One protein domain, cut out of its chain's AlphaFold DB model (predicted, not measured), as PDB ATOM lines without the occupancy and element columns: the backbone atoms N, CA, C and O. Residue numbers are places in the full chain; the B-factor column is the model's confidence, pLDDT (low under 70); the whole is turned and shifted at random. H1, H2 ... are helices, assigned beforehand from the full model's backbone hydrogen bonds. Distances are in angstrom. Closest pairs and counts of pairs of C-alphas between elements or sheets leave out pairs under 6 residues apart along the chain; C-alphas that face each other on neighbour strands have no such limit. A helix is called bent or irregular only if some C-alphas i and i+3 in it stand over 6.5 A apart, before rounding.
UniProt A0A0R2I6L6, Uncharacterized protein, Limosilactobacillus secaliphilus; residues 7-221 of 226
ATOM      1  N   ILE A   7     215.586 155.849 128.108       83.62
ATOM      2  CA  ILE A   7     215.653 156.846 129.180       83.62
ATOM      3  C   ILE A   7     215.983 158.236 128.637       83.62
ATOM      4  O   ILE A   7     215.269 159.186 128.941       83.62
ATOM      5  N   TYR A   8     216.989 158.356 127.764       85.44
ATOM      6  CA  TYR A   8     217.353 159.635 127.151       85.44
ATOM      7  C   TYR A   8     216.161 160.258 126.412       85.44
ATOM      8  O   TYR A   8     215.822 161.426 126.610       85.44
ATOM      9  N   ARG A   9     215.459 159.453 125.603       86.25
ATOM     10  CA  ARG A   9     214.277 159.914 124.859       86.25
ATOM     11  C   ARG A   9     213.143 160.335 125.794       86.25
ATOM     12  O   ARG A   9     212.455 161.315 125.517       86.25
ATOM     13  N   GLN A  10     212.924 159.589 126.874       87.06
ATOM     14  CA  GLN A  10     211.865 159.891 127.829       87.06
ATOM     15  C   GLN A  10     212.158 161.157 128.637       87.06
ATOM     16  O   GLN A  10     211.248 161.971 128.797       87.06
ATOM     17  N   SER A  11     213.403 161.346 129.078       84.38
ATOM     18  CA  SER A  11     213.847 162.558 129.774       84.38
ATOM     19  C   SER A  11     213.620 163.798 128.904       84.38
ATOM     20  O   SER A  11     212.895 164.711 129.303       84.38
ATOM     21  N   LEU A  12     214.089 163.769 127.649       86.06
ATOM     22  CA  LEU A  12     213.854 164.860 126.700       86.06
ATOM     23  C   LEU A  12     212.368 165.117 126.455       86.06
ATOM     24  O   LEU A  12     211.931 166.264 126.457       86.06
ATOM     25  N   ARG A  13     211.564 164.064 126.272       88.12
ATOM     26  CA  ARG A  13     210.119 164.221 126.067       88.12
ATOM     27  C   ARG A  13     209.460 164.918 127.258       88.12
ATOM     28  O   ARG A  13     208.670 165.831 127.041       88.12
ATOM     29  N   ARG A  14     209.760 164.501 128.494       85.44
ATOM     30  CA  ARG A  14     209.207 165.142 129.701       85.44
ATOM     31  C   ARG A  14     209.634 166.600 129.785       85.44
ATOM     32  O   ARG A  14     208.791 167.450 130.055       85.44
ATOM     33  N   PHE A  15     210.898 166.883 129.479       84.81
ATOM     34  CA  PHE A  15     211.413 168.240 129.430       84.81
ATOM     35  C   PHE A  15     210.640 169.106 128.424       84.81
ATOM     36  O   PHE A  15     209.995 170.066 128.835       84.81
ATOM     37  N   PHE A  16     210.599 168.734 127.143       86.31
ATOM     38  CA  PHE A  16     209.918 169.532 126.116       86.31
ATOM     39  C   PHE A  16     208.418 169.698 126.371       86.31
ATOM     40  O   PHE A  16     207.883 170.782 126.155       86.31
ATOM     41  N   VAL A  17     207.738 168.660 126.870       86.94
ATOM     42  CA  VAL A  17     206.320 168.766 127.248       86.94
ATOM     43  C   VAL A  17     206.145 169.756 128.398       86.94
ATOM     44  O   VAL A  17     205.267 170.611 128.331       86.94
ATOM     45  N   SER A  18     206.993 169.684 129.428       84.69
ATOM     46  CA  SER A  18     206.919 170.608 130.561       84.69
ATOM     47  C   SER A  18     207.186 172.057 130.148       84.69
ATOM     48  O   SER A  18     206.413 172.940 130.509       84.69
ATOM     49  N   VAL A  19     208.197 172.293 129.306       84.88
ATOM     50  CA  VAL A  19     208.495 173.619 128.749       84.88
ATOM     51  C   VAL A  19     207.333 174.126 127.903       84.88
ATOM     52  O   VAL A  19     206.946 175.277 128.051       84.88
ATOM     53  N   GLY A  20     206.730 173.275 127.069       84.31
ATOM     54  CA  GLY A  20     205.568 173.646 126.261       84.31
ATOM     55  C   GLY A  20     204.368 174.083 127.106       84.31
ATOM     56  O   GLY A  20     203.729 175.084 126.789       84.31
ATOM     57  N   ILE A  21     204.093 173.385 128.214       85.56
ATOM     58  CA  ILE A  21     203.022 173.754 129.155       85.56
ATOM     59  C   ILE A  21     203.323 175.097 129.828       85.56
ATOM     60  O   ILE A  21     202.444 175.956 129.906       85.56
ATOM     61  N   VAL A  22     204.557 175.304 130.293       85.81
ATOM     62  CA  VAL A  22     204.980 176.576 130.902       85.81
ATOM     63  C   VAL A  22     204.860 177.717 129.903       85.81
ATOM     64  O   VAL A  22     204.250 178.734 130.219       85.81
ATOM     65  N   ALA A  23     205.379 177.530 128.690       85.25
ATOM     66  CA  ALA A  23     205.328 178.521 127.625       85.25
ATOM     67  C   ALA A  23     203.880 178.920 127.324       85.25
ATOM     68  O   ALA A  23     203.554 180.103 127.289       85.25
ATOM     69  N   LEU A  24     202.976 177.950 127.197       86.50
ATOM     70  CA  LEU A  24     201.558 178.222 126.976       86.50
ATOM     71  C   LEU A  24     200.921 178.967 128.160       86.50
ATOM     72  O   LEU A  24     200.173 179.920 127.956       86.50
ATOM     73  N   THR A  25     201.260 178.587 129.392       85.31
ATOM     74  CA  THR A  25     200.745 179.241 130.605       85.31
ATOM     75  C   THR A  25     201.189 180.702 130.673       85.31
ATOM     76  O   THR A  25     200.361 181.589 130.872       85.31
ATOM     77  N   PHE A  26     202.473 180.982 130.442       83.12
ATOM     78  CA  PHE A  26     202.980 182.353 130.410       83.12
ATOM     79  C   PHE A  26     202.415 183.153 129.239       83.12
ATOM     80  O   PHE A  26     202.185 184.347 129.400       83.12
ATOM     81  N   ALA A  27     202.153 182.529 128.086       83.38
ATOM     82  CA  ALA A  27     201.523 183.218 126.961       83.38
ATOM     83  C   ALA A  27     200.120 183.701 127.347       83.38
ATOM     84  O   ALA A  27     199.780 184.861 127.124       83.38
ATOM     85  N   ILE A  28     199.333 182.838 128.001       85.19
ATOM     86  CA  ILE A  28     197.998 183.186 128.505       85.19
ATOM     87  C   ILE A  28     198.084 184.287 129.566       85.19
ATOM     88  O   ILE A  28     197.325 185.249 129.497       85.19
ATOM     89  N   LEU A  29     199.007 184.179 130.526       85.56
ATOM     90  CA  LEU A  29     199.173 185.187 131.578       85.56
ATOM     91  C   LEU A  29     199.581 186.551 131.014       85.56
ATOM     92  O   LEU A  29     199.062 187.570 131.462       85.56
ATOM     93  N   GLN A  30     200.459 186.580 130.010       81.31
ATOM     94  CA  GLN A  30     200.847 187.824 129.346       81.31
ATOM     95  C   GLN A  30     199.685 188.428 128.552       81.31
ATOM     96  O   GLN A  30     199.436 189.626 128.655       81.31
ATOM     97  N   LEU A  31     198.909 187.613 127.830       81.31
ATOM     98  CA  LEU A  31     197.692 188.085 127.158       81.31
ATOM     99  C   LEU A  31     196.672 188.647 128.157       81.31
ATOM    100  O   LEU A  31     196.089 189.701 127.914       81.31
ATOM    101  N   LEU A  32     196.487 187.984 129.299       83.31
ATOM    102  CA  LEU A  32     195.582 188.438 130.352       83.31
ATOM    103  C   LEU A  32     196.076 189.742 130.993       83.31
ATOM    104  O   LEU A  32     195.274 190.640 131.225       83.31
ATOM    105  N   SER A  33     197.386 189.885 131.206       81.44
ATOM    106  CA  SER A  33     198.013 191.128 131.674       81.44
ATOM    107  C   SER A  33     197.742 192.301 130.721       81.44
ATOM    108  O   SER A  33     197.335 193.379 131.158       81.44
ATOM    109  N   VAL A  34     197.877 192.078 129.409       78.19
ATOM    110  CA  VAL A  34     197.586 193.085 128.370       78.19
ATOM    111  C   VAL A  34     196.105 193.459 128.346       78.19
ATOM    112  O   VAL A  34     195.771 194.637 128.246       78.19
ATOM    113  N   LEU A  35     195.204 192.480 128.476       78.56
ATOM    114  CA  LEU A  35     193.769 192.750 128.562       78.56
ATOM    115  C   LEU A  35     193.445 193.600 129.796       78.56
ATOM    116  O   LEU A  35     192.774 194.619 129.670       78.56
ATOM    117  N   MET A  36     193.956 193.223 130.971       78.75
ATOM    118  CA  MET A  36     193.692 193.931 132.229       78.75
ATOM    119  C   MET A  36     194.240 195.363 132.222       78.75
ATOM    120  O   MET A  36     193.529 196.279 132.621       78.75
ATOM    121  N   THR A  37     195.454 195.573 131.707       74.25
ATOM    122  CA  THR A  37     196.038 196.920 131.558       74.25
ATOM    123  C   THR A  37     195.282 197.778 130.541       74.25
ATOM    124  O   THR A  37     195.084 198.970 130.776       74.25
ATOM    125  N   GLY A  38     194.777 197.176 129.458       71.31
ATOM    126  CA  GLY A  38     193.894 197.848 128.500       71.31
ATOM    127  C   GLY A  38     192.561 198.309 129.106       71.31
ATOM    128  O   GLY A  38     192.030 199.340 128.690       71.31
ATOM    129  N   PHE A  39     192.041 197.593 130.113       70.94
ATOM    130  CA  PHE A  39     190.835 197.987 130.853       70.94
ATOM    131  C   PHE A  39     191.083 199.093 131.892       70.94
ATOM    132  O   PHE A  39     190.170 199.880 132.139       70.94
ATOM    133  N   THR A  40     192.273 199.170 132.502       71.44
ATOM    134  CA  THR A  40     192.564 200.130 133.588       71.44
ATOM    135  C   THR A  40     193.160 201.452 133.112       71.44
ATOM    136  O   THR A  40     192.730 202.502 133.581       71.44
ATOM    137  N   ASP A  41     194.105 201.429 132.168       65.75
ATOM    138  CA  ASP A  41     194.874 202.616 131.746       65.75
ATOM    139  C   ASP A  41     194.527 203.089 130.317       65.75
ATOM    140  O   ASP A  41     195.190 203.963 129.746       65.75
ATOM    141  N   GLY A  42     193.473 202.506 129.733       63.00
ATOM    142  CA  GLY A  42     193.115 202.633 128.323       63.00
ATOM    143  C   GLY A  42     194.012 201.783 127.418       63.00
ATOM    144  O   GLY A  42     195.075 201.314 127.823       63.00
ATOM    145  N   TRP A  43     193.603 201.589 126.160       65.94
ATOM    146  CA  TRP A  43     194.380 200.860 125.147       65.94
ATOM    147  C   TRP A  43     195.633 201.647 124.727       65.94
ATOM    148  O   TRP A  43     195.754 202.122 123.598       65.94
ATOM    149  N   ARG A  44     196.591 201.818 125.640       59.19
ATOM    150  CA  ARG A  44     197.956 202.190 125.283       59.19
ATOM    151  C   ARG A  44     198.562 201.012 124.532       59.19
ATOM    152  O   ARG A  44     198.443 199.871 124.967       59.19
ATOM    153  N   PHE A  45     199.193 201.290 123.394       57.78
ATOM    154  CA  PHE A  45     199.882 200.283 122.594       57.78
ATOM    155  C   PHE A  45     200.990 199.630 123.428       57.78
ATOM    156  O   PHE A  45     202.112 200.136 123.488       57.78
ATOM    157  N   VAL A  46     200.676 198.511 124.079       63.50
ATOM    158  CA  VAL A  46     201.692 197.628 124.643       63.50
ATOM    159  C   VAL A  46     202.546 197.172 123.466       63.50
ATOM    160  O   VAL A  46     202.038 196.605 122.495       63.50
ATOM    161  N   ARG A  47     203.843 197.479 123.503       69.44
ATOM    162  CA  ARG A  47     204.750 197.086 122.426       69.44
ATOM    163  C   ARG A  47     204.821 195.564 122.417       69.44
ATOM    164  O   ARG A  47     205.122 194.951 123.436       69.44
ATOM    165  N   LEU A  48     204.605 194.956 121.251       69.50
ATOM    166  CA  LEU A  48     204.730 193.504 121.066       69.50
ATOM    167  C   LEU A  48     206.074 192.969 121.586       69.50
ATOM    168  O   LEU A  48     206.131 191.867 122.117       69.50
ATOM    169  N   ASN A  49     207.133 193.775 121.503       72.00
ATOM    170  CA  ASN A  49     208.453 193.427 122.019       72.00
ATOM    171  C   ASN A  49     208.484 193.218 123.547       72.00
ATOM    172  O   ASN A  49     209.178 192.327 124.033       72.00
ATOM    173  N   ASP A  50     207.706 193.987 124.310       71.50
ATOM    174  CA  ASP A  50     207.667 193.893 125.775       71.50
ATOM    175  C   ASP A  50     206.874 192.648 126.216       71.50
ATOM    176  O   ASP A  50     207.257 191.946 127.149       71.50
ATOM    177  N   ILE A  51     205.817 192.306 125.468       73.06
ATOM    178  CA  ILE A  51     205.035 191.072 125.661       73.06
ATOM    179  C   ILE A  51     205.900 189.847 125.367       73.06
ATOM    180  O   ILE A  51     205.936 188.897 126.149       73.06
ATOM    181  N   VAL A  52     206.606 189.867 124.235       73.69
ATOM    182  CA  VAL A  52     207.440 188.752 123.783       73.69
ATOM    183  C   VAL A  52     208.625 188.552 124.727       73.69
ATOM    184  O   VAL A  52     208.853 187.430 125.177       73.69
ATOM    185  N   SER A  53     209.335 189.615 125.106       73.00
ATOM    186  CA  SER A  53     210.459 189.522 126.049       73.00
ATOM    187  C   SER A  53     210.021 189.058 127.443       73.00
ATOM    188  O   SER A  53     210.644 188.155 128.006       73.00
ATOM    189  N   GLY A  54     208.910 189.582 127.975       71.94
ATOM    190  CA  GLY A  54     208.347 189.141 129.254       71.94
ATOM    191  C   GLY A  54     207.851 187.690 129.233       71.94
ATOM    192  O   GLY A  54     208.019 186.957 130.211       71.94
ATOM    193  N   TRP A  55     207.270 187.248 128.116       76.94
ATOM    194  CA  TRP A  55     206.873 185.856 127.902       76.94
ATOM    195  C   TRP A  55     208.076 184.910 127.895       76.94
ATOM    196  O   TRP A  55     208.072 183.903 128.610       76.94
ATOM    197  N   PHE A  56     209.113 185.249 127.126       74.75
ATOM    198  CA  PHE A  56     210.327 184.445 127.024       74.75
ATOM    199  C   PHE A  56     211.055 184.356 128.365       74.75
ATOM    200  O   PHE A  56     211.329 183.246 128.820       74.75
ATOM    201  N   ALA A  57     211.301 185.484 129.037       72.19
ATOM    202  CA  ALA A  57     212.007 185.506 130.318       72.19
ATOM    203  C   ALA A  57     211.278 184.683 131.397       72.19
ATOM    204  O   ALA A  57     211.889 183.834 132.047       72.19
ATOM    205  N   GLY A  58     209.959 184.868 131.542       73.31
ATOM    206  CA  GLY A  58     209.155 184.134 132.525       73.31
ATOM    207  C   GLY A  58     209.095 182.630 132.249       73.31
ATOM    208  O   GLY A  58     209.319 181.816 133.149       73.31
ATOM    209  N   THR A  59     208.877 182.256 130.983       78.06
ATOM    210  CA  THR A  59     208.886 180.852 130.548       78.06
ATOM    211  C   THR A  59     210.222 180.195 130.864       78.06
ATOM    212  O   THR A  59     210.274 179.062 131.349       78.06
ATOM    213  N   TRP A  60     211.305 180.924 130.612       74.88
ATOM    214  CA  TRP A  60     212.653 180.420 130.740       74.88
ATOM    215  C   TRP A  60     213.063 180.165 132.192       74.88
ATOM    216  O   TRP A  60     213.525 179.073 132.529       74.88
ATOM    217  N   SER A  61     212.826 181.130 133.084       73.88
ATOM    218  CA  SER A  61     213.142 180.982 134.510       73.88
ATOM    219  C   SER A  61     212.393 179.812 135.152       73.88
ATOM    220  O   SER A  61     212.969 179.046 135.927       73.88
ATOM    221  N   VAL A  62     211.118 179.622 134.801       77.81
ATOM    222  CA  VAL A  62     210.315 178.509 135.329       77.81
ATOM    223  C   VAL A  62     210.721 177.174 134.705       77.81
ATOM    224  O   VAL A  62     210.740 176.162 135.407       77.81
ATOM    225  N   ALA A  63     211.114 177.147 133.428       76.94
ATOM    226  CA  ALA A  63     211.626 175.939 132.783       76.94
ATOM    227  C   ALA A  63     212.860 175.375 133.505       76.94
ATOM    228  O   ALA A  63     212.924 174.166 133.729       76.94
ATOM    229  N   VAL A  64     213.796 176.234 133.929       73.31
ATOM    230  CA  VAL A  64     214.981 175.834 134.715       73.31
ATOM    231  C   VAL A  64     214.573 175.194 136.048       73.31
ATOM    232  O   VAL A  64     215.080 174.129 136.406       73.31
ATOM    233  N   LEU A  65     213.614 175.793 136.760       77.69
ATOM    234  CA  LEU A  65     213.120 175.271 138.040       77.69
ATOM    235  C   LEU A  65     212.413 173.921 137.890       77.69
ATOM    236  O   LEU A  65     212.703 172.980 138.635       77.69
ATOM    237  N   ILE A  66     211.505 173.804 136.918       80.50
ATOM    238  CA  ILE A  66     210.781 172.554 136.658       80.50
ATOM    239  C   ILE A  66     211.754 171.457 136.261       80.50
ATOM    240  O   ILE A  66     211.645 170.332 136.739       80.50
ATOM    241  N   TYR A  67     212.721 171.781 135.413       77.88
ATOM    242  CA  TYR A  67     213.722 170.831 134.978       77.88
ATOM    243  C   TYR A  67     214.549 170.288 136.151       77.88
ATOM    244  O   TYR A  67     214.681 169.071 136.277       77.88
ATOM    245  N   GLY A  68     214.988 171.146 137.080       77.12
ATOM    246  CA  GLY A  68     215.584 170.685 138.336       77.12
ATOM    247  C   GLY A  68     214.645 169.745 139.105       77.12
ATOM    248  O   GLY A  68     215.018 168.631 139.479       77.12
ATOM    249  N   PHE A  69     213.379 170.129 139.269       79.19
ATOM    250  CA  PHE A  69     212.398 169.297 139.968       79.19
ATOM    251  C   PHE A  69     212.192 167.918 139.314       79.19
ATOM    252  O   PHE A  69     212.052 166.916 140.020       79.19
ATOM    253  N   LEU A  70     212.222 167.834 137.979       81.62
ATOM    254  CA  LEU A  70     212.083 166.571 137.254       81.62
ATOM    255  C   LEU A  70     213.198 165.579 137.617       81.62
ATOM    256  O   LEU A  70     212.901 164.412 137.884       81.62
ATOM    257  N   TYR A  71     214.455 166.029 137.690       78.81
ATOM    258  CA  TYR A  71     215.579 165.162 138.070       78.81
ATOM    259  C   TYR A  71     215.536 164.742 139.537       78.81
ATOM    260  O   TYR A  71     215.932 163.625 139.873       78.81
ATOM    261  N   LEU A  72     214.991 165.592 140.407       80.75
ATOM    262  CA  LEU A  72     214.822 165.273 141.821       80.75
ATOM    263  C   LEU A  72     213.716 164.222 142.033       80.75
ATOM    264  O   LEU A  72     213.884 163.278 142.807       80.75
ATOM    265  N   ALA A  73     212.593 164.355 141.323       77.50
ATOM    266  CA  ALA A  73     211.408 163.523 141.527       77.50
ATOM    267  C   ALA A  73     211.448 162.180 140.775       77.50
ATOM    268  O   ALA A  73     211.019 161.156 141.320       77.50
ATOM    269  N   PHE A  74     211.940 162.158 139.532       79.94
ATOM    270  CA  PHE A  74     211.752 161.013 138.632       79.94
ATOM    271  C   PHE A  74     212.952 160.069 138.500       79.94
ATOM    272  O   PHE A  74     212.803 159.022 137.869       79.94
ATOM    273  N   SER A  75     214.083 160.345 139.160       82.31
ATOM    274  CA  SER A  75     215.302 159.519 139.051       82.31
ATOM    275  C   SER A  75     215.053 158.017 139.295       82.31
ATOM    276  O   SER A  75     215.504 157.168 138.530       82.31
ATOM    277  N   TYR A  76     214.228 157.645 140.286       84.75
ATOM    278  CA  TYR A  76     213.901 156.227 140.513       84.75
ATOM    279  C   TYR A  76     213.027 155.611 139.407       84.75
ATOM    280  O   TYR A  76     213.169 154.433 139.077       84.75
ATOM    281  N   SER A  77     212.095 156.387 138.847       85.19
ATOM    282  CA  SER A  77     211.218 155.912 137.771       85.19
ATOM    283  C   SER A  77     212.020 155.606 136.509       85.19
ATOM    284  O   SER A  77     211.732 154.624 135.825       85.19
ATOM    285  N   ASP A  78     213.021 156.431 136.219       85.56
ATOM    286  CA  ASP A  78     213.870 156.287 135.039       85.56
ATOM    287  C   ASP A  78     214.843 155.117 135.211       85.56
ATOM    288  O   ASP A  78     214.985 154.297 134.299       85.56
ATOM    289  N   PHE A  79     215.363 154.917 136.427       86.62
ATOM    290  CA  PHE A  79     216.075 153.695 136.794       86.62
ATOM    291  C   PHE A  79     215.218 152.429 136.616       86.62
ATOM    292  O   PHE A  79     215.660 151.466 135.980       86.62
ATOM    293  N   LYS A  80     213.975 152.415 137.130       88.38
ATOM    294  CA  LYS A  80     213.057 151.263 137.008       88.38
ATOM    295  C   LYS A  80     212.782 150.936 135.539       88.38
ATOM    296  O   LYS A  80     212.876 149.773 135.150       88.38
ATOM    297  N   LEU A  81     212.506 151.949 134.722       87.81
ATOM    298  CA  LEU A  81     212.249 151.787 133.291       87.81
ATOM    299  C   LEU A  81     213.494 151.318 132.524       87.81
ATOM    300  O   LEU A  81     213.402 150.432 131.672       87.81
ATOM    301  N   GLY A  82     214.670 151.853 132.854       85.50
ATOM    302  CA  GLY A  82     215.945 151.410 132.298       85.50
ATOM    303  C   GLY A  82     216.196 149.926 132.543       85.50
ATOM    304  O   GLY A  82     216.451 149.179 131.596       85.50
ATOM    305  N   MET A  83     216.028 149.486 133.790       88.06
ATOM    306  CA  MET A  83     216.189 148.083 134.174       88.06
ATOM    307  C   MET A  83     215.148 147.173 133.508       88.06
ATOM    308  O   MET A  83     215.507 146.110 133.006       88.06
ATOM    309  N   GLN A  84     213.879 147.595 133.427       88.62
ATOM    310  CA  GLN A  84     212.823 146.857 132.711       88.62
ATOM    311  C   GLN A  84     213.111 146.727 131.209       88.62
ATOM    312  O   GLN A  84     212.766 145.720 130.600       88.62
ATOM    313  N   SER A  85     213.783 147.716 130.615       86.31
ATOM    314  CA  SER A  85     214.233 147.673 129.217       86.31
ATOM    315  C   SER A  85     215.526 146.868 128.993       86.31
ATOM    316  O   SER A  85     216.069 146.885 127.890       86.31
ATOM    317  N   GLY A  86     216.041 146.185 130.024       85.38
ATOM    318  CA  GLY A  86     217.251 145.362 129.947       85.38
ATOM    319  C   GLY A  86     218.560 146.157 129.882       85.38
ATOM    320  O   GLY A  86     219.580 145.628 129.440       85.38
ATOM    321  N   GLN A  87     218.563 147.434 130.279       87.56
ATOM    322  CA  GLN A  87     219.778 148.254 130.296       87.56
ATOM    323  C   GLN A  87     220.595 148.015 131.569       87.56
ATOM    324  O   GLN A  87     220.052 147.826 132.656       87.56
ATOM    325  N   THR A  88     221.922 148.072 131.446       89.06
ATOM    326  CA  THR A  88     222.823 148.032 132.603       89.06
ATOM    327  C   THR A  88     222.778 149.356 133.366       89.06
ATOM    328  O   THR A  88     222.585 150.414 132.767       89.06
ATOM    329  N   ARG A  89     223.037 149.327 134.681       87.94
ATOM    330  CA  ARG A  89     223.042 150.531 135.541       87.94
ATOM    331  C   ARG A  89     223.966 151.635 135.014       87.94
ATOM    332  O   ARG A  89     223.601 152.804 135.028       87.94
ATOM    333  N   GLN A  90     225.121 151.256 134.461       88.94
ATOM    334  CA  GLN A  90     226.055 152.197 133.840       88.94
ATOM    335  C   GLN A  90     225.462 152.904 132.621       88.94
ATOM    336  O   GLN A  90     225.652 154.105 132.456       88.94
ATOM    337  N   ARG A  91     224.736 152.175 131.765       88.81
ATOM    338  CA  ARG A  91     224.084 152.762 130.587       88.81
ATOM    339  C   ARG A  91     222.933 153.683 130.976       88.81
ATOM    340  O   ARG A  91     222.758 154.705 130.323       88.81
ATOM    341  N   ILE A  92     222.200 153.344 132.039       89.31
ATOM    342  CA  ILE A  92     221.153 154.200 132.612       89.31
ATOM    343  C   ILE A  92     221.767 155.531 133.046       89.31
ATOM    344  O   ILE A  92     221.403 156.571 132.503       89.31
ATOM    345  N   TRP A  93     222.777 155.484 133.914       90.75
ATOM    346  CA  TRP A  93     223.479 156.673 134.395       90.75
ATOM    347  C   TRP A  93     224.056 157.522 133.254       90.75
ATOM    348  O   TRP A  93     223.845 158.730 133.200       90.75
ATOM    349  N   LEU A  94     224.726 156.888 132.285       90.62
ATOM    350  CA  LEU A  94     225.314 157.597 131.147       90.62
ATOM    351  C   LEU A  94     224.243 158.263 130.277       90.62
ATOM    352  O   LEU A  94     224.460 159.348 129.747       90.62
ATOM    353  N   SER A  95     223.067 157.643 130.153       89.00
ATOM    354  CA  SER A  95     221.947 158.243 129.436       89.00
ATOM    355  C   SER A  95     221.295 159.406 130.173       89.00
ATOM    356  O   SER A  95     220.892 160.375 129.530       89.00
ATOM    357  N   GLU A  96     221.234 159.342 131.503       88.75
ATOM    358  CA  GLU A  96     220.758 160.445 132.333       88.75
ATOM    359  C   GLU A  96     221.727 161.628 132.250       88.75
ATOM    360  O   GLU A  96     221.282 162.742 131.988       88.75
ATOM    361  N   ILE A  97     223.041 161.392 132.319       89.81
ATOM    362  CA  ILE A  97     224.052 162.440 132.110       89.81
ATOM    363  C   ILE A  97     223.989 163.018 130.703       89.81
ATOM    364  O   ILE A  97     224.023 164.236 130.551       89.81
ATOM    365  N   ALA A  98     223.878 162.178 129.673       90.12
ATOM    366  CA  ALA A  98     223.753 162.662 128.304       90.12
ATOM    367  C   ALA A  98     222.504 163.539 128.152       90.12
ATOM    368  O   ALA A  98     222.583 164.621 127.575       90.12
ATOM    369  N   SER A  99     221.370 163.115 128.727       88.31
ATOM    370  CA  SER A  99     220.156 163.932 128.734       88.31
ATOM    371  C   SER A  99     220.394 165.252 129.460       88.31
ATOM    372  O   SER A  99     220.093 166.293 128.888       88.31
ATOM    373  N   LEU A 100     221.053 165.220 130.624       89.38
ATOM    374  CA  LEU A 100     221.343 166.395 131.434       89.38
ATOM    375  C   LEU A 100     222.248 167.392 130.721       89.38
ATOM    376  O   LEU A 100     221.971 168.588 130.736       89.38
ATOM    377  N   ALA A 101     223.298 166.914 130.062       90.50
ATOM    378  CA  ALA A 101     224.191 167.751 129.276       90.50
ATOM    379  C   ALA A 101     223.446 168.403 128.104       90.50
ATOM    380  O   ALA A 101     223.571 169.606 127.887       90.50
ATOM    381  N   THR A 102     222.631 167.635 127.372       90.00
ATOM    382  CA  THR A 102     221.918 168.152 126.192       90.00
ATOM    383  C   THR A 102     220.879 169.208 126.541       90.00
ATOM    384  O   THR A 102     220.830 170.253 125.901       90.00
ATOM    385  N   THR A 103     220.074 168.979 127.571       87.31
ATOM    386  CA  THR A 103     219.083 169.948 128.049       87.31
ATOM    387  C   THR A 103     219.753 171.162 128.671       87.31
ATOM    388  O   THR A 103     219.323 172.266 128.376       87.31
ATOM    389  N   THR A 104     220.828 170.996 129.450       89.00
ATOM    390  CA  THR A 104     221.582 172.121 130.031       89.00
ATOM    391  C   THR A 104     222.185 173.010 128.945       89.00
ATOM    392  O   THR A 104     222.096 174.230 129.036       89.00
ATOM    393  N   LEU A 105     222.743 172.420 127.883       89.38
ATOM    394  CA  LEU A 105     223.277 173.175 126.748       89.38
ATOM    395  C   LEU A 105     222.181 173.896 125.965       89.38
ATOM    396  O   LEU A 105     222.319 175.084 125.693       89.38
ATOM    397  N   LEU A 106     221.086 173.205 125.632       86.19
ATOM    398  CA  LEU A 106     219.927 173.843 125.000       86.19
ATOM    399  C   LEU A 106     219.400 174.981 125.866       86.19
ATOM    400  O   LEU A 106     219.029 176.033 125.353       86.19
ATOM    401  N   MET A 107     219.403 174.768 127.179       81.44
ATOM    402  CA  MET A 107     218.956 175.754 128.127       81.44
ATOM    403  C   MET A 107     219.804 177.011 128.114       81.44
ATOM    404  O   MET A 107     219.309 178.122 127.933       81.44
ATOM    405  N   TRP A 108     221.098 176.822 128.283       85.25
ATOM    406  CA  TRP A 108     222.037 177.916 128.254       85.25
ATOM    407  C   TRP A 108     221.992 178.668 126.913       85.25
ATOM    408  O   TRP A 108     221.910 179.890 126.915       85.25
ATOM    409  N   LEU A 109     221.917 177.965 125.776       84.69
ATOM    410  CA  LEU A 109     221.820 178.601 124.457       84.69
ATOM    411  C   LEU A 109     220.577 179.487 124.313       84.69
ATOM    412  O   LEU A 109     220.680 180.608 123.824       84.69
ATOM    413  N   VAL A 110     219.404 179.004 124.732       79.44
ATOM    414  CA  VAL A 110     218.169 179.804 124.663       79.44
ATOM    415  C   VAL A 110     218.251 181.011 125.597       79.44
ATOM    416  O   VAL A 110     217.799 182.096 125.231       79.44
ATOM    417  N   TRP A 111     218.855 180.850 126.774       77.38
ATOM    418  CA  TRP A 111     219.073 181.955 127.704       77.38
ATOM    419  C   TRP A 111     219.966 183.045 127.104       77.38
ATOM    420  O   TRP A 111     219.563 184.202 127.071       77.38
ATOM    421  N   GLU A 112     221.127 182.686 126.556       79.31
ATOM    422  CA  GLU A 112     222.056 183.648 125.943       79.31
ATOM    423  C   GLU A 112     221.423 184.400 124.768       79.31
ATOM    424  O   GLU A 112     221.554 185.617 124.658       79.31
ATOM    425  N   LEU A 113     220.674 183.690 123.916       76.81
ATOM    426  CA  LEU A 113     219.993 184.282 122.760       76.81
ATOM    427  C   LEU A 113     218.883 185.271 123.151       76.81
ATOM    428  O   LEU A 113     218.491 186.094 122.325       76.81
ATOM    429  N   THR A 114     218.353 185.180 124.374       71.88
ATOM    430  CA  THR A 114     217.212 185.990 124.831       71.88
ATOM    431  C   THR A 114     217.590 187.073 125.839       71.88
ATOM    432  O   THR A 114     216.937 188.113 125.869       71.88
ATOM    433  N   ALA A 115     218.625 186.858 126.657       63.03
ATOM    434  CA  ALA A 115     218.942 187.711 127.801       63.03
ATOM    435  C   ALA A 115     219.919 188.861 127.496       63.03
ATOM    436  O   ALA A 115     219.867 189.881 128.187       63.03
ATOM    437  N   HIS A 116     220.796 188.751 126.487       56.25
ATOM    438  CA  HIS A 116     221.912 189.696 126.343       56.25
ATOM    439  C   HIS A 116     222.192 190.134 124.895       56.25
ATOM    440  O   HIS A 116     222.719 189.389 124.080       56.25
ATOM    441  N   GLY A 117     221.934 191.416 124.607       54.00
ATOM    442  CA  GLY A 117     222.445 192.107 123.413       54.00
ATOM    443  C   GLY A 117     223.934 192.494 123.497       54.00
ATOM    444  O   GLY A 117     224.489 193.000 122.527       54.00
ATOM    445  N   SER A 118     224.591 192.260 124.640       54.06
ATOM    446  CA  SER A 118     226.018 192.518 124.876       54.06
ATOM    447  C   SER A 118     226.700 191.235 125.358       54.06
ATOM    448  O   SER A 118     226.722 190.929 126.550       54.06
ATOM    449  N   PHE A 119     227.205 190.456 124.408       66.62
ATOM    450  CA  PHE A 119     227.804 189.146 124.640       66.62
ATOM    451  C   PHE A 119     229.231 189.295 125.185       66.62
ATOM    452  O   PHE A 119     230.141 189.676 124.446       66.62
ATOM    453  N   SER A 120     229.446 188.996 126.469       80.62
ATOM    454  CA  SER A 120     230.794 188.754 126.994       80.62
ATOM    455  C   SER A 120     230.976 187.252 127.203       80.62
ATOM    456  O   SER A 120     230.151 186.598 127.840       80.62
ATOM    457  N   TRP A 121     232.052 186.685 126.654       79.88
ATOM    458  CA  TRP A 121     232.334 185.251 126.785       79.88
ATOM    459  C   TRP A 121     232.484 184.818 128.248       79.88
ATOM    460  O   TRP A 121     232.105 183.705 128.606       79.88
ATOM    461  N   GLU A 122     232.991 185.710 129.100       80.75
ATOM    462  CA  GLU A 122     233.169 185.460 130.530       80.75
ATOM    463  C   GLU A 122     231.832 185.339 131.266       80.75
ATOM    464  O   GLU A 122     231.622 184.369 131.999       80.75
ATOM    465  N   SER A 123     230.896 186.270 131.040       78.62
ATOM    466  CA  SER A 123     229.560 186.197 131.648       78.62
ATOM    467  C   SER A 123     228.800 184.964 131.172       78.62
ATOM    468  O   SER A 123     228.165 184.286 131.981       78.62
ATOM    469  N   ALA A 124     228.925 184.637 129.884       82.62
ATOM    470  CA  ALA A 124     228.236 183.503 129.294       82.62
ATOM    471  C   ALA A 124     228.752 182.165 129.846       82.62
ATOM    472  O   ALA A 124     227.980 181.289 130.245       82.62
ATOM    473  N   PHE A 125     230.076 182.023 129.962       84.44
ATOM    474  CA  PHE A 125     230.682 180.846 130.577       84.44
ATOM    475  C   PHE A 125     230.331 180.725 132.065       84.44
ATOM    476  O   PHE A 125     230.040 179.626 132.544       84.44
ATOM    477  N   SER A 126     230.314 181.842 132.798       82.38
ATOM    478  CA  SER A 126     229.916 181.848 134.207       82.38
ATOM    479  C   SER A 126     228.465 181.389 134.387       82.38
ATOM    480  O   SER A 126     228.193 180.530 135.228       82.38
ATOM    481  N   ALA A 127     227.544 181.862 133.545       82.75
ATOM    482  CA  ALA A 127     226.156 181.414 133.566       82.75
ATOM    483  C   ALA A 127     226.031 179.910 133.275       82.75
ATOM    484  O   ALA A 127     225.365 179.190 134.025       82.75
ATOM    485  N   LEU A 128     226.728 179.405 132.251       88.06
ATOM    486  CA  LEU A 128     226.756 177.973 131.942       88.06
ATOM    487  C   LEU A 128     227.261 177.149 133.130       88.06
ATOM    488  O   LEU A 128     226.622 176.166 133.512       88.06
ATOM    489  N   LEU A 129     228.377 177.552 133.744       88.62
ATOM    490  CA  LEU A 129     228.955 176.827 134.875       88.62
ATOM    491  C   LEU A 129     228.002 176.808 136.075       88.62
ATOM    492  O   LEU A 129     227.866 175.773 136.730       88.62
ATOM    493  N   MET A 130     227.299 177.913 136.339       85.19
ATOM    494  CA  MET A 130     226.303 177.989 137.409       85.19
ATOM    495  C   MET A 130     225.148 177.007 137.170       85.19
ATOM    496  O   MET A 130     224.785 176.255 138.079       85.19
ATOM    497  N   ILE A 131     224.612 176.961 135.945       85.75
ATOM    498  CA  ILE A 131     223.541 176.022 135.581       85.75
ATOM    499  C   ILE A 131     224.044 174.580 135.722       85.75
ATOM    500  O   ILE A 131     223.361 173.753 136.326       85.75
ATOM    501  N   VAL A 132     225.252 174.268 135.245       90.38
ATOM    502  CA  VAL A 132     225.853 172.928 135.383       90.38
ATOM    503  C   VAL A 132     226.007 172.534 136.855       90.38
ATOM    504  O   VAL A 132     225.622 171.422 137.229       90.38
ATOM    505  N   CYS A 133     226.503 173.427 137.713       88.81
ATOM    506  CA  CYS A 133     226.645 173.165 139.148       88.81
ATOM    507  C   CYS A 133     225.293 172.871 139.809       88.81
ATOM    508  O   CYS A 133     225.172 171.929 140.594       88.81
ATOM    509  N   MET A 134     224.263 173.650 139.467       85.56
ATOM    510  CA  MET A 134     222.911 173.454 139.986       85.56
ATOM    511  C   MET A 134     222.319 172.121 139.508       85.56
ATOM    512  O   MET A 134     221.804 171.347 140.313       85.56
ATOM    513  N   MET A 135     222.427 171.814 138.214       87.19
ATOM    514  CA  MET A 135     221.835 170.605 137.641       87.19
ATOM    515  C   MET A 135     222.539 169.333 138.105       87.19
ATOM    516  O   MET A 135     221.870 168.353 138.432       87.19
ATOM    517  N   THR A 136     223.868 169.344 138.203       89.56
ATOM    518  CA  THR A 136     224.628 168.205 138.743       89.56
ATOM    519  C   THR A 136     224.322 167.969 140.222       89.56
ATOM    520  O   THR A 136     224.139 166.817 140.619       89.56
ATOM    521  N   MET A 137     224.174 169.030 141.022       88.25
ATOM    522  CA  MET A 137     223.732 168.931 142.416       88.25
ATOM    523  C   MET A 137     222.341 168.303 142.521       88.25
ATOM    524  O   MET A 137     222.149 167.333 143.255       88.25
ATOM    525  N   VAL A 138     221.365 168.827 141.778       87.06
ATOM    526  CA  VAL A 138     219.987 168.325 141.811       87.06
ATOM    527  C   VAL A 138     219.913 166.877 141.328       87.06
ATOM    528  O   VAL A 138     219.189 166.076 141.918       87.06
ATOM    529  N   PHE A 139     220.702 166.514 140.319       88.81
ATOM    530  CA  PHE A 139     220.809 165.138 139.851       88.81
ATOM    531  C   PHE A 139     221.379 164.206 140.924       88.81
ATOM    532  O   PHE A 139     220.762 163.190 141.230       88.81
ATOM    533  N   ALA A 140     222.496 164.574 141.558       86.75
ATOM    534  CA  ALA A 140     223.095 163.786 142.634       86.75
ATOM    535  C   ALA A 140     222.128 163.592 143.813       86.75
ATOM    536  O   ALA A 140     221.986 162.482 144.331       86.75
ATOM    537  N   ILE A 141     221.414 164.653 144.197       86.50
ATOM    538  CA  ILE A 141     220.378 164.614 145.235       86.50
ATOM    539  C   ILE A 141     219.219 163.704 144.810       86.50
ATOM    540  O   ILE A 141     218.790 162.859 145.595       86.50
ATOM    541  N   GLY A 142     218.733 163.825 143.571       85.00
ATOM    542  CA  GLY A 142     217.686 162.969 143.010       85.00
ATOM    543  C   GLY A 142     218.070 161.488 143.021       85.00
ATOM    544  O   GLY A 142     217.294 160.651 143.496       85.00
ATOM    545  N   SER A 143     219.296 161.161 142.603       85.38
ATOM    546  CA  SER A 143     219.845 159.803 142.678       85.38
ATOM    547  C   SER A 143     219.965 159.316 144.128       85.38
ATOM    548  O   SER A 143     219.620 158.173 144.433       85.38
ATOM    549  N   GLY A 144     220.382 160.179 145.057       84.31
ATOM    550  CA  GLY A 144     220.410 159.873 146.489       84.31
ATOM    551  C   GLY A 144     219.012 159.583 147.049       84.31
ATOM    552  O   GLY A 144     218.796 158.578 147.728       84.31
ATOM    553  N   PHE A 145     218.012 160.391 146.694       84.25
ATOM    554  CA  PHE A 145     216.620 160.146 147.072       84.25
ATOM    555  C   PHE A 145     216.054 158.871 146.451       84.25
ATOM    556  O   PHE A 145     215.191 158.230 147.053       84.25
ATOM    557  N   ALA A 146     216.503 158.472 145.264       83.38
ATOM    558  CA  ALA A 146     216.080 157.224 144.637       83.38
ATOM    559  C   ALA A 146     216.535 155.974 145.424       83.38
ATOM    560  O   ALA A 146     215.811 154.969 145.443       83.38
ATOM    561  N   LEU A 147     217.652 156.052 146.162       83.88
ATOM    562  CA  LEU A 147     218.106 154.995 147.078       83.88
ATOM    563  C   LEU A 147     217.217 154.834 148.315       83.88
ATOM    564  O   LEU A 147     217.122 153.739 148.875       83.88
ATOM    565  N   LEU A 148     216.510 155.880 148.732       81.19
ATOM    566  CA  LEU A 148     215.724 155.853 149.962       81.19
ATOM    567  C   LEU A 148     214.335 155.214 149.766       81.19
ATOM    568  O   LEU A 148     213.664 155.468 148.760       81.19
ATOM    569  N   PRO A 149     213.853 154.403 150.731       75.44
ATOM    570  CA  PRO A 149     212.459 153.958 150.764       75.44
ATOM    571  C   PRO A 149     211.487 155.136 150.807       75.44
ATOM    572  O   PRO A 149     211.796 156.174 151.390       75.44
ATOM    573  N   ARG A 150     210.271 154.956 150.274       70.94
ATOM    574  CA  ARG A 150     209.244 156.015 150.174       70.94
ATOM    575  C   ARG A 150     208.998 156.763 151.494       70.94
ATOM    576  O   ARG A 150     208.861 157.979 151.473       70.94
ATOM    577  N   LYS A 151     209.012 156.052 152.630       71.31
ATOM    578  CA  LYS A 151     208.859 156.635 153.978       71.31
ATOM    579  C   LYS A 151     210.053 157.505 154.396       71.31
ATOM    580  O   LYS A 151     209.864 158.581 154.948       71.31
ATOM    581  N   TRP A 152     211.274 157.072 154.084       70.56
ATOM    582  CA  TRP A 152     212.503 157.779 154.450       70.56
ATOM    583  C   TRP A 152     212.796 158.984 153.556       70.56
ATOM    584  O   TRP A 152     213.455 159.911 154.011       70.56
ATOM    585  N   LYS A 153     212.267 159.024 152.324       74.50
ATOM    586  CA  LYS A 153     212.407 160.198 151.443       74.50
ATOM    587  C   LYS A 153     211.873 161.468 152.099       74.50
ATOM    588  O   LYS A 153     212.552 162.482 152.064       74.50
ATOM    589  N   ILE A 154     210.696 161.396 152.721       70.75
ATOM    590  CA  ILE A 154     210.056 162.551 153.372       70.75
ATOM    591  C   ILE A 154     210.865 162.983 154.597       70.75
ATOM    592  O   ILE A 154     211.147 164.165 154.766       70.75
ATOM    593  N   VAL A 155     211.289 162.014 155.416       70.25
ATOM    594  CA  VAL A 155     212.093 162.283 156.617       70.25
ATOM    595  C   VAL A 155     213.407 162.959 156.241       70.25
ATOM    596  O   VAL A 155     213.729 163.999 156.800       70.25
ATOM    597  N   VAL A 156     214.137 162.429 155.258       74.12
ATOM    598  CA  VAL A 156     215.408 163.014 154.810       74.12
ATOM    599  C   VAL A 156     215.189 164.358 154.110       74.12
ATOM    600  O   VAL A 156     215.958 165.283 154.342       74.12
ATOM    601  N   ALA A 157     214.121 164.514 153.323       71.81
ATOM    602  CA  ALA A 157     213.814 165.777 152.650       71.81
ATOM    603  C   ALA A 157     213.546 166.931 153.625       71.81
ATOM    604  O   ALA A 157     213.870 168.068 153.301       71.81
ATOM    605  N   ILE A 158     212.992 166.655 154.809       74.88
ATOM    606  CA  ILE A 158     212.730 167.671 155.841       74.88
ATOM    607  C   ILE A 158     213.919 167.803 156.803       74.88
ATOM    608  O   ILE A 158     214.328 168.912 157.155       74.88
ATOM    609  N   ALA A 159     214.505 166.683 157.226       67.25
ATOM    610  CA  ALA A 159     215.584 166.675 158.207       67.25
ATOM    611  C   ALA A 159     216.874 167.291 157.656       67.25
ATOM    612  O   ALA A 159     217.541 168.032 158.370       67.25
ATOM    613  N   LEU A 160     217.223 167.031 156.393       73.50
ATOM    614  CA  LEU A 160     218.505 167.453 155.825       73.50
ATOM    615  C   LEU A 160     218.614 168.989 155.688       73.50
ATOM    616  O   LEU A 160     219.613 169.533 156.160       73.50
ATOM    617  N   PRO A 161     217.593 169.723 155.190       75.62
ATOM    618  CA  PRO A 161     217.584 171.188 155.248       75.62
ATOM    619  C   PRO A 161     217.621 171.727 156.679       75.62
ATOM    620  O   PRO A 161     218.334 172.686 156.959       75.62
ATOM    621  N   THR A 162     216.895 171.091 157.603       73.50
ATOM    622  CA  THR A 162     216.823 171.537 159.004       73.50
ATOM    623  C   THR A 162     218.177 171.406 159.708       73.50
ATOM    624  O   THR A 162     218.636 172.348 160.351       73.50
ATOM    625  N   ILE A 163     218.854 170.265 159.539       77.06
ATOM    626  CA  ILE A 163     220.203 170.022 160.072       77.06
ATOM    627  C   ILE A 163     221.203 170.986 159.425       77.06
ATOM    628  O   ILE A 163     222.042 171.545 160.124       77.06
ATOM    629  N   PHE A 164     221.098 171.234 158.119       76.81
ATOM    630  CA  PHE A 164     221.973 172.181 157.429       76.81
ATOM    631  C   PHE A 164     221.837 173.609 157.973       76.81
ATOM    632  O   PHE A 164     222.847 174.243 158.275       76.81
ATOM    633  N   VAL A 165     220.609 174.100 158.166       79.44
ATOM    634  CA  VAL A 165     220.359 175.416 158.778       79.44
ATOM    635  C   VAL A 165     220.929 175.466 160.192       79.44
ATOM    636  O   VAL A 165     221.616 176.422 160.547       79.44
ATOM    637  N   PHE A 166     220.709 174.418 160.985       82.38
ATOM    638  CA  PHE A 166     221.262 174.338 162.332       82.38
ATOM    639  C   PHE A 166     222.798 174.371 162.327       82.38
ATOM    640  O   PHE A 166     223.395 175.130 163.088       82.38
ATOM    641  N   LEU A 167     223.448 173.622 161.432       82.12
ATOM    642  CA  LEU A 167     224.903 173.641 161.262       82.12
ATOM    643  C   LEU A 167     225.416 175.019 160.843       82.12
ATOM    644  O   LEU A 167     226.423 175.465 161.381       82.12
ATOM    645  N   MET A 168     224.723 175.711 159.935       81.19
ATOM    646  CA  MET A 168     225.084 177.072 159.528       81.19
ATOM    647  C   MET A 168     224.995 178.058 160.693       81.19
ATOM    648  O   MET A 168     225.897 178.874 160.874       81.19
ATOM    649  N   ILE A 169     223.961 177.945 161.529       82.38
ATOM    650  CA  ILE A 169     223.826 178.752 162.748       82.38
ATOM    651  C   ILE A 169     224.981 178.457 163.715       82.38
ATOM    652  O   ILE A 169     225.592 179.389 164.234       82.38
ATOM    653  N   GLN A 170     225.319 177.184 163.932       82.88
ATOM    654  CA  GLN A 170     226.424 176.793 164.815       82.88
ATOM    655  C   GLN A 170     227.788 177.257 164.283       82.88
ATOM    656  O   GLN A 170     228.608 177.757 165.051       82.88
ATOM    657  N   LEU A 171     228.022 177.161 162.972       81.06
ATOM    658  CA  LEU A 171     229.219 177.694 162.316       81.06
ATOM    659  C   LEU A 171     229.315 179.211 162.471       81.06
ATOM    660  O   LEU A 171     230.369 179.713 162.852       81.06
ATOM    661  N   ALA A 172     228.217 179.937 162.248       78.31
ATOM    662  CA  ALA A 172     228.174 181.381 162.456       78.31
ATOM    663  C   ALA A 172     228.477 181.744 163.920       78.31
ATOM    664  O   ALA A 172     229.293 182.627 164.181       78.31
ATOM    665  N   GLN A 173     227.895 181.024 164.883       77.06
ATOM    666  CA  GLN A 173     228.174 181.215 166.309       77.06
ATOM    667  C   GLN A 173     229.637 180.915 166.662       77.06
ATOM    668  O   GLN A 173     230.250 181.684 167.402       77.06
ATOM    669  N   LEU A 174     230.220 179.843 166.117       79.50
ATOM    670  CA  LEU A 174     231.638 179.510 166.283       79.50
ATOM    671  C   LEU A 174     232.542 180.610 165.716       79.50
ATOM    672  O   LEU A 174     233.479 181.034 166.392       79.50
ATOM    673  N   MET A 175     232.240 181.116 164.517       71.81
ATOM    674  CA  MET A 175     232.993 182.210 163.900       71.81
ATOM    675  C   MET A 175     232.934 183.493 164.736       71.81
ATOM    676  O   MET A 175     233.966 184.122 164.964       71.81
ATOM    677  N   ILE A 176     231.753 183.853 165.246       71.00
ATOM    678  CA  ILE A 176     231.562 185.047 166.083       71.00
ATOM    679  C   ILE A 176     232.279 184.897 167.433       71.00
ATOM    680  O   ILE A 176     232.917 185.837 167.905       71.00
ATOM    681  N   LYS A 177     232.184 183.721 168.062       69.81
ATOM    682  CA  LYS A 177     232.671 183.495 169.428       69.81
ATOM    683  C   LYS A 177     234.177 183.241 169.509       69.81
ATOM    684  O   LYS A 177     234.794 183.671 170.475       69.81
ATOM    685  N   TYR A 178     234.753 182.544 168.530       65.94
ATOM    686  CA  TYR A 178     236.148 182.090 168.592       65.94
ATOM    687  C   TYR A 178     237.054 182.710 167.541       65.94
ATOM    688  O   TYR A 178     238.255 182.805 167.772       65.94
ATOM    689  N   PHE A 179     236.515 183.101 166.387       66.81
ATOM    690  CA  PHE A 179     237.362 183.507 165.273       66.81
ATOM    691  C   PHE A 179     237.620 185.014 165.242       66.81
ATOM    692  O   PHE A 179     238.649 185.395 164.700       66.81
ATOM    693  N   GLN A 180     236.713 185.837 165.810       66.50
ATOM    694  CA  GLN A 180     236.747 187.317 165.841       66.50
ATOM    695  C   GLN A 180     237.653 187.927 164.753       66.50
ATOM    696  O   GLN A 180     238.623 188.623 165.067       66.50
ATOM    697  N   PRO A 181     237.416 187.602 163.467       65.69
ATOM    698  CA  PRO A 181     238.391 187.912 162.442       65.69
ATOM    699  C   PRO A 181     238.468 189.429 162.310       65.69
ATOM    700  O   PRO A 181     237.449 190.097 162.129       65.69
ATOM    701  N   GLY A 182     239.679 189.977 162.417       71.56
ATOM    702  CA  GLY A 182     239.900 191.397 162.175       71.56
ATOM    703  C   GLY A 182     239.388 191.786 160.786       71.56
ATOM    704  O   GLY A 182     239.340 190.954 159.875       71.56
ATOM    705  N   HIS A 183     239.025 193.059 160.604       72.62
ATOM    706  CA  HIS A 183     238.482 193.573 159.340       72.62
ATOM    707  C   HIS A 183     239.326 193.146 158.123       72.62
ATOM    708  O   HIS A 183     238.787 192.684 157.125       72.62
ATOM    709  N   ASN A 184     240.656 193.166 158.251       74.12
ATOM    710  CA  ASN A 184     241.578 192.761 157.187       74.12
ATOM    711  C   ASN A 184     241.494 191.265 156.840       74.12
ATOM    712  O   ASN A 184     241.623 190.899 155.673       74.12
ATOM    713  N   THR A 185     241.249 190.391 157.816       71.56
ATOM    714  CA  THR A 185     241.096 188.947 157.591       71.56
ATOM    715  C   THR A 185     239.778 188.660 156.879       71.56
ATOM    716  O   THR A 185     239.757 187.872 155.938       71.56
ATOM    717  N   LEU A 186     238.699 189.353 157.263       69.62
ATOM    718  CA  LEU A 186     237.410 189.288 156.569       69.62
ATOM    719  C   LEU A 186     237.514 189.800 155.133       69.62
ATOM    720  O   LEU A 186     237.057 189.123 154.221       69.62
ATOM    721  N   VAL A 187     238.166 190.944 154.915       72.25
ATOM    722  CA  VAL A 187     238.394 191.498 153.572       72.25
ATOM    723  C   VAL A 187     239.228 190.539 152.724       72.25
ATOM    724  O   VAL A 187     238.903 190.312 151.566       72.25
ATOM    725  N   THR A 188     240.250 189.900 153.298       72.56
ATOM    726  CA  THR A 188     241.054 188.895 152.583       72.56
ATOM    727  C   THR A 188     240.232 187.654 152.224       72.56
ATOM    728  O   THR A 188     240.296 187.186 151.091       72.56
ATOM    729  N   LEU A 189     239.419 187.139 153.150       66.81
ATOM    730  CA  LEU A 189     238.512 186.011 152.905       66.81
ATOM    731  C   LEU A 189     237.477 186.336 151.824       66.81
ATOM    732  O   LEU A 189     237.250 185.520 150.933       66.81
ATOM    733  N   VAL A 190     236.890 187.534 151.874       68.56
ATOM    734  CA  VAL A 190     235.967 188.029 150.848       68.56
ATOM    735  C   VAL A 190     236.679 188.135 149.504       68.56
ATOM    736  O   VAL A 190     236.150 187.632 148.523       68.56
ATOM    737  N   ASN A 191     237.896 188.682 149.464       65.50
ATOM    738  CA  ASN A 191     238.680 188.824 148.236       65.50
ATOM    739  C   ASN A 191     239.080 187.473 147.618       65.50
ATOM    740  O   ASN A 191     239.064 187.324 146.398       65.50
ATOM    741  N   ILE A 192     239.410 186.471 148.441       65.31
ATOM    742  CA  ILE A 192     239.690 185.102 147.978       65.31
ATOM    743  C   ILE A 192     238.414 184.449 147.434       65.31
ATOM    744  O   ILE A 192     238.449 183.805 146.382       65.31
ATOM    745  N   ALA A 193     237.286 184.633 148.126       59.31
ATOM    746  CA  ALA A 193     235.987 184.117 147.707       59.31
ATOM    747  C   ALA A 193     235.444 184.821 146.449       59.31
ATOM    748  O   ALA A 193     234.738 184.197 145.661       59.31
ATOM    749  N   SER A 194     235.790 186.094 146.238       58.50
ATOM    750  CA  SER A 194     235.387 186.887 145.074       58.50
ATOM    751  C   SER A 194     236.352 186.782 143.892       58.50
ATOM    752  O   SER A 194     236.070 187.338 142.830       58.50
ATOM    753  N   TRP A 195     237.497 186.104 144.038       64.69
ATOM    754  CA  TRP A 195     238.408 185.883 142.918       64.69
ATOM    755  C   TRP A 195     237.763 184.919 141.912       64.69
ATOM    756  O   TRP A 195     237.460 183.768 142.226       64.69
ATOM    757  N   GLN A 196     237.547 185.395 140.682       58.50
ATOM    758  CA  GLN A 196     236.836 184.653 139.631       58.50
ATOM    759  C   GLN A 196     237.479 183.289 139.320       58.50
ATOM    760  O   GLN A 196     236.768 182.318 139.055       58.50
ATOM    761  N   GLY A 197     238.811 183.185 139.422       61.69
ATOM    762  CA  GLY A 197     239.538 181.921 139.249       61.69
ATOM    763  C   GLY A 197     239.187 180.873 140.310       61.69
ATOM    764  O   GLY A 197     239.019 179.698 139.980       61.69
ATOM    765  N   THR A 198     238.984 181.299 141.563       67.38
ATOM    766  CA  THR A 198     238.541 180.438 142.670       67.38
ATOM    767  C   THR A 198     237.204 179.788 142.335       67.38
ATOM    768  O   THR A 198     237.052 178.572 142.445       67.38
ATOM    769  N   TRP A 199     236.239 180.585 141.869       73.06
ATOM    770  CA  TRP A 199     234.877 180.118 141.619       73.06
ATOM    771  C   TRP A 199     234.793 179.098 140.480       73.06
ATOM    772  O   TRP A 199     234.087 178.099 140.612       73.06
ATOM    773  N   ILE A 200     235.557 179.290 139.399       81.31
ATOM    774  CA  ILE A 200     235.588 178.339 138.277       81.31
ATOM    775  C   ILE A 200     236.133 176.983 138.733       81.31
ATOM    776  O   ILE A 200     235.517 175.946 138.477       81.31
ATOM    777  N   ILE A 201     237.264 176.983 139.444       82.31
ATOM    778  CA  ILE A 201     237.893 175.751 139.939       82.31
ATOM    779  C   ILE A 201     236.957 175.036 140.918       82.31
ATOM    780  O   ILE A 201     236.735 173.832 140.779       82.31
ATOM    781  N   PHE A 202     236.355 175.764 141.864       82.75
ATOM    782  CA  PHE A 202     235.396 175.180 142.801       82.75
ATOM    783  C   PHE A 202     234.136 174.664 142.107       82.75
ATOM    784  O   PHE A 202     233.674 173.585 142.463       82.75
ATOM    785  N   GLY A 203     233.600 175.368 141.109       84.19
ATOM    786  CA  GLY A 203     232.425 174.931 140.354       84.19
ATOM    787  C   GLY A 203     232.678 173.648 139.556       84.19
ATOM    788  O   GLY A 203     231.857 172.726 139.567       84.19
ATOM    789  N   LEU A 204     233.846 173.538 138.917       87.25
ATOM    790  CA  LEU A 204     234.258 172.320 138.214       87.25
ATOM    791  C   LEU A 204     234.481 171.154 139.182       87.25
ATOM    792  O   LEU A 204     233.967 170.058 138.948       87.25
ATOM    793  N   LEU A 205     235.195 171.391 140.287       88.25
ATOM    794  CA  LEU A 205     235.424 170.387 141.327       88.25
ATOM    795  C   LEU A 205     234.095 169.909 141.927       88.25
ATOM    796  O   LEU A 205     233.861 168.708 142.046       88.25
ATOM    797  N   TRP A 206     233.201 170.842 142.253       88.50
ATOM    798  CA  TRP A 206     231.864 170.565 142.765       88.50
ATOM    799  C   TRP A 206     231.064 169.696 141.800       88.50
ATOM    800  O   TRP A 206     230.534 168.657 142.193       88.50
ATOM    801  N   SER A 207     231.029 170.076 140.521       89.06
ATOM    802  CA  SER A 207     230.327 169.320 139.484       89.06
ATOM    803  C   SER A 207     230.899 167.907 139.342       89.06
ATOM    804  O   SER A 207     230.138 166.943 139.265       89.06
ATOM    805  N   ALA A 208     232.226 167.754 139.383       89.62
ATOM    806  CA  ALA A 208     232.885 166.451 139.338       89.62
ATOM    807  C   ALA A 208     232.510 165.570 140.542       89.62
ATOM    808  O   ALA A 208     232.172 164.397 140.365       89.62
ATOM    809  N   VAL A 209     232.498 166.136 141.754       90.50
ATOM    810  CA  VAL A 209     232.068 165.436 142.975       90.50
ATOM    811  C   VAL A 209     230.603 165.010 142.871       90.50
ATOM    812  O   VAL A 209     230.288 163.853 143.141       90.50
ATOM    813  N   MET A 210     229.710 165.898 142.429       91.38
ATOM    814  CA  MET A 210     228.281 165.596 142.289       91.38
ATOM    815  C   MET A 210     228.014 164.523 141.228       91.38
ATOM    816  O   MET A 210     227.230 163.599 141.460       91.38
ATOM    817  N   ILE A 211     228.719 164.572 140.096       90.88
ATOM    818  CA  ILE A 211     228.667 163.517 139.078       90.88
ATOM    819  C   ILE A 211     229.166 162.187 139.664       90.88
ATOM    820  O   ILE A 211     228.503 161.162 139.489       90.88
ATOM    821  N   GLY A 212     230.267 162.195 140.419       87.25
ATOM    822  CA  GLY A 212     230.780 161.010 141.111       87.25
ATOM    823  C   GLY A 212     229.781 160.419 142.112       87.25
ATOM    824  O   GLY A 212     229.525 159.215 142.096       87.25
ATOM    825  N   LEU A 213     229.144 161.260 142.929       88.88
ATOM    826  CA  LEU A 213     228.092 160.837 143.859       88.88
ATOM    827  C   LEU A 213     226.891 160.240 143.118       88.88
ATOM    828  O   LEU A 213     226.428 159.161 143.484       88.88
ATOM    829  N   SER A 214     226.431 160.880 142.038       90.50
ATOM    830  CA  SER A 214     225.327 160.358 141.218       90.50
ATOM    831  C   SER A 214     225.638 158.969 140.648       90.50
ATOM    832  O   SER A 214     224.771 158.092 140.641       90.50
ATOM    833  N   TYR A 215     226.889 158.734 140.237       90.12
ATOM    834  CA  TYR A 215     227.353 157.440 139.746       90.12
ATOM    835  C   TYR A 215     227.284 156.384 140.844       90.12
ATOM    836  O   TYR A 215     226.645 155.344 140.666       90.12
ATOM    837  N   VAL A 216     227.890 156.668 142.002       89.94
ATOM    838  CA  VAL A 216     227.883 155.756 143.152       89.94
ATOM    839  C   VAL A 216     226.449 155.429 143.551       89.94
ATOM    840  O   VAL A 216     226.115 154.251 143.696       89.94
ATOM    841  N   PHE A 217     225.573 156.428 143.652       89.38
ATOM    842  CA  PHE A 217     224.180 156.202 144.018       89.38
ATOM    843  C   PHE A 217     223.446 155.343 142.994       89.38
ATOM    844  O   PHE A 217     222.820 154.356 143.374       89.38
ATOM    845  N   THR A 218     223.584 155.639 141.703       86.62
ATOM    846  CA  THR A 218     222.936 154.866 140.631       86.62
ATOM    847  C   THR A 218     223.406 153.414 140.598       86.62
ATOM    848  O   THR A 218     222.609 152.501 140.373       86.62
ATOM    849  N   MET A 219     224.680 153.162 140.905       89.50
ATOM    850  CA  MET A 219     225.214 151.803 140.993       89.50
ATOM    851  C   MET A 219     224.671 151.011 142.179       89.50
ATOM    852  O   MET A 219     224.517 149.796 142.061       89.50
ATOM    853  N   HIS A 220     224.332 151.671 143.286       88.25
ATOM    854  CA  HIS A 220     223.781 151.025 144.482       88.25
ATOM    855  C   HIS A 220     222.250 150.923 144.470       88.25
ATOM    856  O   HIS A 220     221.672 150.297 145.361       88.25
ATOM    857  N   MET A 221     221.572 151.488 143.463       85.69
ATOM    858  CA  MET A 221     220.122 151.364 143.342       85.69
ATOM    859  C   MET A 221     219.702 149.909 143.130       85.69
ATOM    860  O   MET A 221     220.253 149.172 142.309       85.69
TER     861      MET A 221
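What this domain is: This is residues 7 to 221 of the 226 residues of an uncharacterized protein of Limosilactobacillus secaliphilus (UniProt A0A0R2I6L6). Long helices are gathered near the bent tip H2b and spread from there like a loose, open fan, with the hairpin of H1 and H2a reaching out on one side and H5 with H6 on the other. H3, H4 and H7 lie between, H4 and H7 side by side, while residues 158 to 180, 182 to 188 and 190 to 195 of the H5 and H6 side stick out free. The printed part has 215 residues with seven named helices, H1 to H7 in order, and no named strand; the class is all helix. It is loose, with a radius of gyration of the C-alphas of 21.7 A and spans of 61 by 60 by 36 A.

How they stand to each other: H1, residues 7 to 40, forms a helical hairpin with H2a, residues 48 to 73; they touch, closest at C-alphas 23 and 59, 5.2 A apart, and run opposite ways at a steep tilt of 38 degrees, only just beyond shallow. H2a is an arm of H2, residues 48 to 84, assigned as one helix by its hydrogen bonds but bent, with C-alphas 73 and 76 7.8 A apart; the other arm is H2b, residues 76 to 84. H3, residues 89 to 115, is the hub, touching four other helices; with residues 92 to 103 alone it touches H1, closest at C-alphas 95 and 8, 5.3 A apart. H4, residues 121 to 147, forms a helical hairpin with H3, their closest C-alphas, 128 and 108, 6.0 A apart. With residues 135 to 145 alone H4 touches H2a, closest at C-alphas 142 and 72, 3.9 A apart. H5, residues 150 to 179, is close to H4 but not clearly touching, the closest C-alphas, 153 and 145, being 6.1 A apart. H6, residues 183 to 193, is apart from H5. H7, residues 196 to 220, touches H4, closest at C-alphas 214 and 140, 4.3 A apart, the same way at a shallow tilt of 25 degrees. H1, H2a, H3, H4 and H7 form a bundle, a group of helices that touch. Every O i to N i+4 pair is within hydrogen-bond range in H1, H2a, H2b, H3, H4, H6 and H7, and 23 of 26 are in H5.

Where its parts are: H1 begins at C-alpha 7, (215.653, 156.846, 129.180), and is 49.3 A long. H2a measures 36.9 A, H3 38.2 A, H4 39.1 A and H5 42.1 A. H7 measures 36.4 A and ends at C-alpha 220, (223.781, 151.025, 144.482).

The domain as a whole: The C-alphas of Trp 43 and Tyr 178 are the two farthest apart, at 63.1 A. The printed part has no cut and no long link. The mean pLDDT of the printed part is 79.6, and 30 residues are under 70, among them 41 to 48 and 189 to 198.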